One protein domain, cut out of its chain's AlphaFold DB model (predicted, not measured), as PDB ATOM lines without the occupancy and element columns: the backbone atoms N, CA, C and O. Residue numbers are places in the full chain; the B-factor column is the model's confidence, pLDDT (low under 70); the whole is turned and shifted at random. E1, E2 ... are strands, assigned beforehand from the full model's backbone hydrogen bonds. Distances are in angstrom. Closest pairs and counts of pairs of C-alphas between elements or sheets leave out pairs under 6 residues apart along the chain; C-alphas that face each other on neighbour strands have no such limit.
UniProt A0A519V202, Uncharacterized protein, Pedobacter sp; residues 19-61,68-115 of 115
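What this domain is: This is residues 19 to 61 and 68 to 115 of the 115 residues of an uncharacterized protein of Pedobacter sp (UniProt A0A519V202). Picture a closed, narrow barrel of six antiparallel strands, drawn out into a rod: the hairpin of E3 and E4 and the far part of E5 lengthen its wall at one end, and the hairpin of E6 and E7 reaches out at the other, where residues 97 to 102 stick out. Round the ring run E1, E2, E4, E5, E6, E8 and back to E1, with E3 paired onto E4 and E7 onto E6. The printed part has 91 residues with eight named strands, E1 to E8 in chain order, and no named helix; the class is all strand. It is compact, with a radius of gyration of the C-alphas of 13.9 A, and spans 48 by 19 by 17 A.

Where its parts are: Find C-alpha 19 at (22.707, -36.780, 14.811), where E1 begins; it runs to residue 24. E2 holds residues 27 to 32 and E3 residues 36 to 41. Look next at C-alpha 44, at (6.881, -39.834, 12.506): from there E4 runs 29.5 A to residue 56, and it bends by 78 degrees at residue 49. E5, residues 71 to 83, is 29.4 A long and bends by 81 degrees at residue 74. E6, residues 86 to 95, is 27.9 A long. E7 holds residues 104 to 107, and E8 runs from residue 109 to C-alpha 114 at (16.586, -34.369, 13.737).

How they stand to each other: Start at the hairpin of E1 and E2, where N 22 and O 29 are 3.0 A apart. On the other side of E2 is E4, with N 30 and O 54 at 2.9 A. E4 pairs with E2 over its residues 53 to 56 and with E3 over its residues 44 to 49, both on one side of it; in the hairpin of E3 and E4, N 39 and O 46 are 2.9 A apart. E5 is on the other side of E4, with N 51 and O 76 at 2.8 A. Along the meander E5, E6, E7, each strand the antiparallel neighbour of the one before, look for N 81 and O 88 at 2.8 A, then N 93 and O 106 at 2.9 A. E7 runs on into E8 across a break of one residue, at 56 degrees. E8 pairs with E6, N 87 and O 112 being 2.9 A apart, and closes the barrel with E1, where N 21 and O 111 are 3.0 A apart. E2 and E3 are apart.

The domain as a whole: The C-alphas of Lys 42 and Ala 99 are the two farthest apart, at 48.2 A. Residues 62 to 67 are cut out between E4 and E5, and C-alphas 61 and 68 are 9.1 A apart across the cut. Of the links that are printed whole, E6 to E7 is short, with 8 residues, and the others are tight. The mean pLDDT of the printed part is 95.6, and no printed residue is under 70.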
ATOM      1  N   PHE A  19      21.565 -36.431  13.975       97.75
ATOM      2  CA  PHE A  19      22.707 -36.780  14.811       97.75
ATOM      3  C   PHE A  19      22.234 -37.550  16.031       97.75
ATOM      4  O   PHE A  19      21.251 -37.169  16.659       97.75
ATOM      5  N   VAL A  20      22.946 -38.616  16.378       98.44
ATOM      6  CA  VAL A  20      22.633 -39.458  17.536       98.44
ATOM      7  C   VAL A  20      23.895 -39.663  18.351       98.44
ATOM      8  O   VAL A  20      24.914 -40.061  17.799       98.44
ATOM      9  N   ALA A  21      23.817 -39.454  19.660       98.62
ATOM     10  CA  ALA A  21      24.847 -39.888  20.592       98.62
ATOM     11  C   ALA A  21      24.328 -41.071  21.413       98.62
ATOM     12  O   ALA A  21      23.130 -41.184  21.685       98.62
ATOM     13  N   GLY A  22      25.214 -41.972  21.815       98.50
ATOM     14  CA  GLY A  22      24.788 -43.137  22.576       98.50
ATOM     15  C   GLY A  22      25.926 -43.987  23.095       98.50
ATOM     16  O   GLY A  22      27.078 -43.556  23.143       98.50
ATOM     17  N   TYR A  23      25.583 -45.209  23.493       98.44
ATOM     18  CA  TYR A  23      26.502 -46.144  24.122       98.44
ATOM     19  C   TYR A  23      26.393 -47.540  23.511       98.44
ATOM     20  O   TYR A  23      25.298 -48.031  23.229       98.44
ATOM     21  N   VAL A  24      27.540 -48.187  23.307       97.94
ATOM     22  CA  VAL A  24      27.643 -49.581  22.855       97.94
ATOM     23  C   VAL A  24      29.022 -50.135  23.169       97.94
ATOM     24  O   VAL A  24      30.026 -49.435  23.031       97.94
ATOM     25  N   ASP A  25      29.077 -51.406  23.569       95.69
ATOM     26  CA  ASP A  25      30.322 -52.124  23.865       95.69
ATOM     27  C   ASP A  25      31.262 -51.311  24.775       95.69
ATOM     28  O   ASP A  25      32.412 -51.046  24.439       95.69
ATOM     29  N   ASN A  26      30.768 -50.875  25.931       95.75
ATOM     30  CA  ASN A  26      31.545 -50.133  26.929       95.75
ATOM     31  C   ASN A  26      32.187 -48.818  26.429       95.75
ATOM     32  O   ASN A  26      33.239 -48.414  26.920       95.75
ATOM     33  N   GLY A  27      31.596 -48.175  25.422       96.88
ATOM     34  CA  GLY A  27      32.094 -46.923  24.864       96.88
ATOM     35  C   GLY A  27      30.984 -46.100  24.223       96.88
ATOM     36  O   GLY A  27      29.960 -46.637  23.790       96.88
ATOM     37  N   ALA A  28      31.197 -44.792  24.147       98.31
ATOM     38  CA  ALA A  28      30.247 -43.885  23.526       98.31
ATOM     39  C   ALA A  28      30.350 -43.920  21.992       98.31
ATOM     40  O   ALA A  28      31.302 -44.450  21.403       98.31
ATOM     41  N   PHE A  29      29.346 -43.369  21.322       98.44
ATOM     42  CA  PHE A  29      29.388 -43.114  19.889       98.44
ATOM     43  C   PHE A  29      28.648 -41.829  19.527       98.44
ATOM     44  O   PHE A  29      27.766 -41.388  20.264       98.44
ATOM     45  N   ILE A  30      28.985 -41.283  18.361       98.38
ATOM     46  CA  ILE A  30      28.212 -40.259  17.656       98.38
ATOM     47  C   ILE A  30      27.943 -40.772  16.245       98.38
ATOM     48  O   ILE A  30      28.879 -41.181  15.561       98.38
ATOM     49  N   ASN A  31      26.686 -40.722  15.812       97.88
ATOM     50  CA  ASN A  31      26.232 -41.171  14.503       97.88
ATOM     51  C   ASN A  31      25.603 -40.045  13.714       97.88
ATOM     52  O   ASN A  31      24.817 -39.263  14.246       97.88
ATOM     53  N   CYS A  32      25.856 -40.087  12.416       96.56
ATOM     54  CA  CYS A  32      25.039 -39.447  11.405       96.56
ATOM     55  C   CYS A  32      24.116 -40.516  10.807       96.56
ATOM     56  O   CYS A  32      24.586 -41.598  10.466       96.56
ATOM     57  N   ALA A  33      22.813 -40.262  10.675       94.69
ATOM     58  CA  ALA A  33      21.945 -41.208   9.968       94.69
ATOM     59  C   ALA A  33      22.045 -41.015   8.446       94.69
ATOM     60  O   ALA A  33      21.926 -39.890   7.954       94.69
ATOM     61  N   GLY A  34      22.197 -42.117   7.710       87.81
ATOM     62  CA  GLY A  34      22.223 -42.133   6.247       87.81
ATOM     63  C   GLY A  34      23.522 -42.724   5.684       87.81
ATOM     64  O   GLY A  34      24.568 -42.603   6.319       87.81
ATOM     65  N   PRO A  35      23.484 -43.362   4.497       91.88
ATOM     66  CA  PRO A  35      22.312 -43.621   3.645       91.88
ATOM     67  C   PRO A  35      21.337 -44.653   4.248       91.88
ATOM     68  O   PRO A  35      21.746 -45.573   4.958       91.88
ATOM     69  N   SER A  36      20.032 -44.506   3.978       92.38
ATOM     70  CA  SER A  36      18.990 -45.352   4.584       92.38
ATOM     71  C   SER A  36      17.758 -45.562   3.701       92.38
ATOM     72  O   SER A  36      17.478 -44.769   2.803       92.38
ATOM     73  N   ILE A  37      16.999 -46.620   3.995       91.81
ATOM     74  CA  ILE A  37      15.606 -46.762   3.567       91.81
ATOM     75  C   ILE A  37      14.737 -46.091   4.627       91.81
ATOM     76  O   ILE A  37      14.870 -46.373   5.821       91.81
ATOM     77  N   LYS A  38      13.836 -45.213   4.187       92.19
ATOM     78  CA  LYS A  38      13.037 -44.361   5.065       92.19
ATOM     79  C   LYS A  38      11.554 -44.482   4.765       92.19
ATOM     80  O   LYS A  38      11.113 -44.243   3.645       92.19
ATOM     81  N   PHE A  39      10.783 -44.744   5.811       93.00
ATOM     82  CA  PHE A  39       9.344 -44.545   5.825       93.00
ATOM     83  C   PHE A  39       9.024 -43.296   6.649       93.00
ATOM     84  O   PHE A  39       9.451 -43.178   7.797       93.00
ATOM     85  N   ALA A  40       8.286 -42.344   6.080       91.62
ATOM     86  CA  ALA A  40       7.975 -41.084   6.748       91.62
ATOM     87  C   ALA A  40       6.496 -40.720   6.603       91.62
ATOM     88  O   ALA A  40       5.975 -40.610   5.494       91.62
ATOM     89  N   LYS A  41       5.844 -40.459   7.738       92.88
ATOM     90  CA  LYS A  41       4.497 -39.890   7.834       92.88
ATOM     91  C   LYS A  41       4.484 -38.943   9.025       92.88
ATOM     92  O   LYS A  41       4.508 -39.403  10.162       92.88
ATOM     93  N   LYS A  42       4.460 -37.629   8.767       88.75
ATOM     94  CA  LYS A  42       4.518 -36.604   9.824       88.75
ATOM     95  C   LYS A  42       3.525 -36.921  10.965       88.75
ATOM     96  O   LYS A  42       2.384 -37.268  10.658       88.75
ATOM     97  N   PRO A  43       3.931 -36.787  12.243       92.38
ATOM     98  CA  PRO A  43       5.243 -36.338  12.747       92.38
ATOM     99  C   PRO A  43       6.316 -37.444  12.860       92.38
ATOM    100  O   PRO A  43       7.386 -37.197  13.416       92.38
ATOM    101  N   TYR A  44       6.050 -38.644  12.343       95.12
ATOM    102  CA  TYR A  44       6.881 -39.834  12.506       95.12
ATOM    103  C   TYR A  44       7.779 -40.112  11.293       95.12
ATOM    104  O   TYR A  44       7.401 -39.900  10.134       95.12
ATOM    105  N   ALA A  45       8.962 -40.660  11.551       95.88
ATOM    106  CA  ALA A  45       9.763 -41.333  10.537       95.88
ATOM    107  C   ALA A  45      10.479 -42.546  11.134       95.88
ATOM    108  O   ALA A  45      10.903 -42.515  12.284       95.88
ATOM    109  N   VAL A  46      10.635 -43.596  10.336       96.81
ATOM    110  CA  VAL A  46      11.448 -44.766  10.663       96.81
ATOM    111  C   VAL A  46      12.459 -44.956   9.544       96.81
ATOM    112  O   VAL A  46      12.106 -44.915   8.364       96.81
ATOM    113  N   LEU A  47      13.719 -45.119   9.923       95.69
ATOM    114  CA  LEU A  47      14.847 -45.289   9.024       95.69
ATOM    115  C   LEU A  47      15.569 -46.580   9.379       95.69
ATOM    116  O   LEU A  47      15.777 -46.866  10.558       95.69
ATOM    117  N   VAL A  48      15.983 -47.330   8.368       96.88
ATOM    118  CA  VAL A  48      16.891 -48.467   8.517       96.88
ATOM    119  C   VAL A  48      18.027 -48.271   7.531       96.88
ATOM    120  O   VAL A  48      17.792 -48.087   6.335       96.88
ATOM    121  N   GLY A  49      19.264 -48.253   8.015       94.75
ATOM    122  CA  GLY A  49      20.382 -47.926   7.145       94.75
ATOM    123  C   GLY A  49      21.734 -47.891   7.822       94.75
ATOM    124  O   GLY A  49      21.902 -48.304   8.969       94.75
ATOM    125  N   MET A  50      22.697 -47.406   7.050       96.12
ATOM    126  CA  MET A  50      24.072 -47.221   7.477       96.12
ATOM    127  C   MET A  50      24.178 -46.027   8.422       96.12
ATOM    128  O   MET A  50      23.450 -45.038   8.296       96.12
ATOM    129  N   LEU A  51      25.108 -46.143   9.362       96.88
ATOM    130  CA  LEU A  51      25.387 -45.162  10.396       96.88
ATOM    131  C   LEU A  51      26.881 -44.834  10.344       96.88
ATOM    132  O   LEU A  51      27.677 -45.533  10.969       96.88
ATOM    133  N   PRO A  52      27.299 -43.823   9.566       96.19
ATOM    134  CA  PRO A  52      28.616 -43.228   9.716       96.19
ATOM    135  C   PRO A  52      28.811 -42.769  11.162       96.19
ATOM    136  O   PRO A  52      28.003 -42.000  11.693       96.19
ATOM    137  N   SER A  53      29.865 -43.270  11.802       96.62
ATOM    138  CA  SER A  53      30.032 -43.168  13.248       96.62
ATOM    139  C   SER A  53      31.432 -42.742  13.656       96.62
ATOM    140  O   SER A  53      32.429 -43.163  13.070       96.62
ATOM    141  N   LEU A  54      31.501 -42.007  14.761       98.00
ATOM    142  CA  LEU A  54      32.696 -41.892  15.588       98.00
ATOM    143  C   LEU A  54      32.484 -42.711  16.859       98.00
ATOM    144  O   LEU A  54      31.536 -42.474  17.607       98.00
ATOM    145  N   ARG A  55      33.357 -43.687  17.102       96.88
ATOM    146  CA  ARG A  55      33.389 -44.475  18.337       96.88
ATOM    147  C   ARG A  55      34.370 -43.826  19.297       96.88
ATOM    148  O   ARG A  55      35.479 -43.483  18.900       96.88
ATOM    149  N   ILE A  56      33.951 -43.674  20.547       97.69
ATOM    150  CA  ILE A  56      34.744 -43.074  21.618       97.69
ATOM    151  C   ILE A  56      34.942 -44.154  22.677       97.69
ATOM    152  O   ILE A  56      34.030 -44.467  23.450       97.69
ATOM    153  N   LYS A  57      36.113 -44.784  22.654       95.12
ATOM    154  CA  LYS A  57      36.447 -45.903  23.530       95.12
ATOM    155  C   LYS A  57      37.959 -46.002  23.680       95.12
ATOM    156  O   LYS A  57      38.681 -46.017  22.692       95.12
ATOM    157  N   GLU A  58      38.414 -46.103  24.921       92.56
ATOM    158  CA  GLU A  58      39.822 -46.346  25.229       92.56
ATOM    159  C   GLU A  58      40.263 -47.734  24.739       92.56
ATOM    160  O   GLU A  58      39.566 -48.734  24.959       92.56
ATOM    161  N   ASP A  59      41.433 -47.792  24.100       90.12
ATOM    162  CA  ASP A  59      42.024 -49.046  23.648       90.12
ATOM    163  C   ASP A  59      42.809 -49.731  24.773       90.12
ATOM    164  O   ASP A  59      43.947 -49.383  25.097       90.12
ATOM    165  N   LYS A  60      42.172 -50.726  25.390       88.00
ATOM    166  CA  LYS A  60      42.753 -51.501  26.490       88.00
ATOM    167  C   LYS A  60      43.636 -52.617  25.938       88.00
ATOM    168  O   LYS A  60      43.150 -53.717  25.663       88.00
ATOM    169  N   VAL A  61      44.931 -52.335  25.821       87.25
ATOM    170  CA  VAL A  61      45.964 -53.284  25.374       87.25
ATOM    171  C   VAL A  61      46.986 -53.577  26.476       87.25
ATOM    172  O   VAL A  61      47.037 -52.890  27.494       87.25
ATOM    173  N   ASN A  68      45.298 -47.896  19.758       91.00
ATOM    174  CA  ASN A  68      44.472 -47.088  18.871       91.00
ATOM    175  C   ASN A  68      44.113 -45.740  19.514       91.00
ATOM    176  O   ASN A  68      44.124 -45.580  20.734       91.00
ATOM    177  N   SER A  69      43.744 -44.774  18.672       95.19
ATOM    178  CA  SER A  69      43.145 -43.513  19.122       95.19
ATOM    179  C   SER A  69      41.877 -43.767  19.947       95.19
ATOM    180  O   SER A  69      41.100 -44.666  19.631       95.19
ATOM    181  N   ILE A  70      41.623 -42.922  20.954       96.38
ATOM    182  CA  ILE A  70      40.386 -42.950  21.759       96.38
ATOM    183  C   ILE A  70      39.151 -42.708  20.876       96.38
ATOM    184  O   ILE A  70      38.075 -43.246  21.140       96.38
ATOM    185  N   VAL A  71      39.307 -41.902  19.820       97.44
ATOM    186  CA  VAL A  71      38.260 -41.629  18.830       97.44
ATOM    187  C   VAL A  71      38.620 -42.320  17.524       97.44
ATOM    188  O   VAL A  71      39.678 -42.055  16.949       97.44
ATOM    189  N   THR A  72      37.732 -43.189  17.047       96.50
ATOM    190  CA  THR A  72      37.927 -43.957  15.810       96.50
ATOM    191  C   THR A  72      36.719 -43.846  14.883       96.50
ATOM    192  O   THR A  72      35.579 -43.820  15.359       96.50
ATOM    193  N   PRO A  73      36.931 -43.788  13.557       96.69
ATOM    194  CA  PRO A  73      35.838 -43.913  12.607       96.69
ATOM    195  C   PRO A  73      35.290 -45.343  12.628       96.69
ATOM    196  O   PRO A  73      36.033 -46.314  12.784       96.69
ATOM    197  N   ASN A  74      33.982 -45.483  12.460       95.50
ATOM    198  CA  ASN A  74      33.319 -46.775  12.342       95.50
ATOM    199  C   ASN A  74      32.084 -46.649  11.437       95.50
ATOM    200  O   ASN A  74      31.558 -45.553  11.234       95.50
ATOM    201  N   LEU A  75      31.621 -47.773  10.901       96.06
ATOM    202  CA  LEU A  75      30.377 -47.864  10.156       96.06
ATOM    203  C   LEU A  75      29.439 -48.817  10.892       96.06
ATOM    204  O   LEU A  75      29.699 -50.016  10.988       96.06
ATOM    205  N   GLY A  76      28.349 -48.270  11.415       96.25
ATOM    206  CA  GLY A  76      27.254 -49.052  11.969       96.25
ATOM    207  C   GLY A  76      26.159 -49.320  10.944       96.25
ATOM    208  O   GLY A  76      26.096 -48.717   9.872       96.25
ATOM    209  N   PHE A  77      25.237 -50.188  11.328       97.19
ATOM    210  CA  PHE A  77      23.930 -50.351  10.701       97.19
ATOM    211  C   PHE A  77      22.872 -50.291  11.794       97.19
ATOM    212  O   PHE A  77      23.135 -50.721  12.911       97.19
ATOM    213  N   GLY A  78      21.673 -49.786  11.527       97.38
ATOM    214  CA  GLY A  78      20.631 -49.854  12.542       97.38
ATOM    215  C   GLY A  78      19.312 -49.229  12.157       97.38
ATOM    216  O   GLY A  78      19.126 -48.739  11.041       97.38
ATOM    217  N   ALA A  79      18.404 -49.251  13.126       98.06
ATOM    218  CA  ALA A  79      17.094 -48.633  13.027       98.06
ATOM    219  C   ALA A  79      17.079 -47.307  13.794       98.06
ATOM    220  O   ALA A  79      17.606 -47.215  14.902       98.06
ATOM    221  N   THR A  80      16.455 -46.287  13.213       98.31
ATOM    222  CA  THR A  80      16.212 -44.986  13.845       98.31
ATOM    223  C   THR A  80      14.728 -44.668  13.759       98.31
ATOM    224  O   THR A  80      14.174 -44.607  12.664       98.31
ATOM    225  N   ALA A  81      14.083 -44.449  14.897       98.12
ATOM    226  CA  ALA A  81      12.734 -43.908  14.973       98.12
ATOM    227  C   ALA A  81      12.817 -42.419  15.309       98.12
ATOM    228  O   ALA A  81      13.600 -42.014  16.163       98.12
ATOM    229  N   VAL A  82      12.008 -41.604  14.646       97.88
ATOM    230  CA  VAL A  82      11.953 -40.160  14.862       97.88
ATOM    231  C   VAL A  82      10.523 -39.741  15.150       97.88
ATOM    232  O   VAL A  82       9.605 -40.108  14.413       97.88
ATOM    233  N   PHE A  83      10.360 -38.916  16.179       97.62
ATOM    234  CA  PHE A  83       9.127 -38.218  16.506       97.62
ATOM    235  C   PHE A  83       9.428 -36.727  16.677       97.62
ATOM    236  O   PHE A  83      10.210 -36.341  17.545       97.62
ATOM    237  N   HIS A  84       8.834 -35.885  15.824       95.44
ATOM    238  CA  HIS A  84       9.230 -34.478  15.679       95.44
ATOM    239  C   HIS A  84      10.741 -34.346  15.421       95.44
ATOM    240  O   HIS A  84      11.220 -34.766  14.366       95.44
ATOM    241  N   HIS A  85      11.474 -33.785  16.383       96.62
ATOM    242  CA  HIS A  85      12.919 -33.608  16.339       96.62
ATOM    243  C   HIS A  85      13.671 -34.643  17.182       96.62
ATOM    244  O   HIS A  85      14.893 -34.671  17.145       96.62
ATOM    245  N   VAL A  86      12.984 -35.507  17.930       98.31
ATOM    246  CA  VAL A  86      13.628 -36.506  18.792       98.31
ATOM    247  C   VAL A  86      13.853 -37.789  18.002       98.31
ATOM    248  O   VAL A  86      12.909 -38.332  17.428       98.31
ATOM    249  N   ALA A  87      15.089 -38.284  17.989       98.31
ATOM    250  CA  ALA A  87      15.466 -39.535  17.345       98.31
ATOM    251  C   ALA A  87      15.922 -40.570  18.382       98.31
ATOM    252  O   ALA A  87      16.816 -40.300  19.175       98.31
ATOM    253  N   LEU A  88      15.346 -41.768  18.349       98.69
ATOM    254  CA  LEU A  88      15.821 -42.935  19.090       98.69
ATOM    255  C   LEU A  88      16.466 -43.905  18.103       98.69
ATOM    256  O   LEU A  88      15.885 -44.198  17.056       98.69
ATOM    257  N   GLN A  89      17.647 -44.421  18.428       98.62
ATOM    258  CA  GLN A  89      18.402 -45.287  17.530       98.62
ATOM    259  C   GLN A  89      18.873 -46.558  18.226       98.62
ATOM    260  O   GLN A  89      19.407 -46.508  19.333       98.62
ATOM    261  N   ILE A  90      18.734 -47.680  17.524       98.69
ATOM    262  CA  ILE A  90      19.303 -48.978  17.891       98.69
ATOM    263  C   ILE A  90      20.369 -49.326  16.846       98.69
ATOM    264  O   ILE A  90      20.037 -49.866  15.783       98.69
ATOM    265  N   PRO A  91      21.637 -48.942  17.083       98.19
ATOM    266  CA  PRO A  91      22.737 -49.272  16.193       98.19
ATOM    267  C   PRO A  91      23.343 -50.645  16.501       98.19
ATOM    268  O   PRO A  91      23.407 -51.088  17.646       98.19
ATOM    269  N   PHE A  92      23.874 -51.268  15.462       98.31
ATOM    270  CA  PHE A  92      24.638 -52.501  15.481       98.31
ATOM    271  C   PHE A  92      26.025 -52.207  14.911       98.31
ATOM    272  O   PHE A  92      26.152 -51.679  13.804       98.31
ATOM    273  N   TYR A  93      27.062 -52.569  15.662       97.88
ATOM    274  CA  TYR A  93      28.455 -52.421  15.247       97.88
ATOM    275  C   TYR A  93      29.161 -53.756  15.250       97.88
ATOM    276  O   TYR A  93      29.076 -54.495  16.230       97.88
ATOM    277  N   TYR A  94      29.912 -54.029  14.190       96.12
ATOM    278  CA  TYR A  94      30.819 -55.160  14.171       96.12
ATOM    279  C   TYR A  94      32.183 -54.741  14.718       96.12
ATOM    280  O   TYR A  94      32.852 -53.865  14.170       96.12
ATOM    281  N   ASN A  95      32.612 -55.388  15.797       93.25
ATOM    282  CA  ASN A  95      33.996 -55.332  16.234       93.25
ATOM    283  C   ASN A  95      34.750 -56.451  15.519       93.25
ATOM    284  O   ASN A  95      34.390 -57.621  15.656       93.25
ATOM    285  N   ALA A  96      35.785 -56.090  14.762       92.75
ATOM    286  CA  ALA A  96      36.582 -57.054  14.023       92.75
ATOM    287  C   ALA A  96      37.324 -58.022  14.956       92.75
ATOM    288  O   ALA A  96      37.708 -57.671  16.074       92.75
ATOM    289  N   LYS A  97      37.545 -59.242  14.457       94.12
ATOM    290  CA  LYS A  97      38.386 -60.249  15.106       94.12
ATOM    291  C   LYS A  97      39.788 -59.684  15.353       94.12
ATOM    292  O   LYS A  97      40.356 -59.024  14.485       94.12
ATOM    293  N   THR A  98      40.366 -60.014  16.503       88.62
ATOM    294  CA  THR A  98      41.778 -59.768  16.821       88.62
ATOM    295  C   THR A  98      42.515 -61.093  17.032       88.62
ATOM    296  O   THR A  98      41.919 -62.167  16.958       88.62
ATOM    297  N   ALA A  99      43.817 -61.041  17.320       88.75
ATOM    298  CA  ALA A  99      44.581 -62.238  17.680       88.75
ATOM    299  C   ALA A  99      44.090 -62.901  18.986       88.75
ATOM    300  O   ALA A  99      44.313 -64.090  19.178       88.75
ATOM    301  N   ALA A 100      43.426 -62.144  19.868       88.31
ATOM    302  CA  ALA A 100      43.035 -62.600  21.204       88.31
ATOM    303  C   ALA A 100      41.515 -62.727  21.411       88.31
ATOM    304  O   ALA A 100      41.089 -63.242  22.442       88.31
ATOM    305  N   LYS A 101      40.686 -62.203  20.496       89.31
ATOM    306  CA  LYS A 101      39.221 -62.176  20.635       89.31
ATOM    307  C   LYS A 101      38.530 -62.356  19.291       89.31
ATOM    308  O   LYS A 101      38.947 -61.766  18.293       89.31
ATOM    309  N   ASP A 102      37.426 -63.094  19.300       95.12
ATOM    310  CA  ASP A 102      36.565 -63.237  18.132       95.12
ATOM    311  C   ASP A 102      35.862 -61.929  17.770       95.12
ATOM    312  O   ASP A 102      35.595 -61.069  18.618       95.12
ATOM    313  N   GLY A 103      35.561 -61.795  16.480       95.50
ATOM    314  CA  GLY A 103      34.741 -60.699  15.989       95.50
ATOM    315  C   GLY A 103      33.288 -60.893  16.410       95.50
ATOM    316  O   GLY A 103      32.779 -62.013  16.414       95.50
ATOM    317  N   LYS A 104      32.611 -59.807  16.782       96.50
ATOM    318  CA  LYS A 104      31.222 -59.870  17.253       96.50
ATOM    319  C   LYS A 104      30.440 -58.611  16.924       96.50
ATOM    320  O   LYS A 104      30.991 -57.510  16.888       96.50
ATOM    321  N   TRP A 105      29.138 -58.788  16.744       97.25
ATOM    322  CA  TRP A 105      28.188 -57.688  16.675       97.25
ATOM    323  C   TRP A 105      27.817 -57.219  18.080       97.25
ATOM    324  O   TRP A 105      27.559 -58.031  18.967       97.25
ATOM    325  N   ASN A 106      27.775 -55.906  18.276       97.94
ATOM    326  CA  ASN A 106      27.332 -55.278  19.511       97.94
ATOM    327  C   ASN A 106      26.137 -54.378  19.217       97.94
ATOM    328  O   ASN A 106      26.181 -53.564  18.293       97.94
ATOM    329  N   VAL A 107      25.092 -54.527  20.027       98.44
ATOM    330  CA  VAL A 107      23.883 -53.704  19.962       98.44
ATOM    331  C   VAL A 107      24.037 -52.530  20.915       98.44
ATOM    332  O   VAL A 107      24.449 -52.701  22.064       98.44
ATOM    333  N   GLY A 108      23.735 -51.336  20.424       98.31
ATOM    334  CA  GLY A 108      23.742 -50.102  21.186       98.31
ATOM    335  C   GLY A 108      22.363 -49.502  21.365       98.31
ATOM    336  O   GLY A 108      21.363 -49.982  20.832       98.31
ATOM    337  N   VAL A 109      22.352 -48.370  22.055       98.69
ATOM    338  CA  VAL A 109      21.207 -47.465  22.115       98.69
ATOM    339  C   VAL A 109      21.710 -46.031  22.048       98.69
ATOM    340  O   VAL A 109      22.777 -45.713  22.583       98.69
ATOM    341  N   GLY A 110      20.964 -45.168  21.369       98.56
ATOM    342  CA  GLY A 110      21.292 -43.757  21.250       98.56
ATOM    343  C   GLY A 110      20.063 -42.869  21.188       98.56
ATOM    344  O   GLY A 110      18.995 -43.285  20.732       98.56
ATOM    345  N   LEU A 111      20.251 -41.633  21.635       98.75
ATOM    346  CA  LEU A 111      19.283 -40.551  21.560       98.75
ATOM    347  C   LEU A 111      19.874 -39.434  20.702       98.75
ATOM    348  O   LEU A 111      21.071 -39.146  20.747       98.75
ATOM    349  N   GLY A 112      19.031 -38.821  19.891       98.12
ATOM    350  CA  GLY A 112      19.468 -37.869  18.899       98.12
ATOM    351  C   GLY A 112      18.449 -36.803  18.576       98.12
ATOM    352  O   GLY A 112      17.319 -36.802  19.070       98.12
ATOM    353  N   TYR A 113      18.887 -35.912  17.701       98.12
ATOM    354  CA  TYR A 113      18.114 -34.792  17.211       98.12
ATOM    355  C   TYR A 113      18.037 -34.835  15.687       98.12
ATOM    356  O   TYR A 113      19.045 -35.064  15.011       98.12
ATOM    357  N   LYS A 114      16.840 -34.603  15.154       96.19
ATOM    358  CA  LYS A 114      16.586 -34.369  13.737       96.19
ATOM    359  C   LYS A 114      16.326 -32.884  13.517       96.19
ATOM    360  O   LYS A 114      15.392 -32.351  14.109       96.19
ATOM    361  N   PHE A 115      17.108 -32.262  12.643       92.44
ATOM    362  CA  PHE A 115      16.932 -30.865  12.238       92.44
ATOM    363  C   PHE A 115      15.733 -30.672  11.298       92.44
ATOM    364  O   PHE A 115      15.422 -31.593  10.501       92.44
TER     365      PHE A 115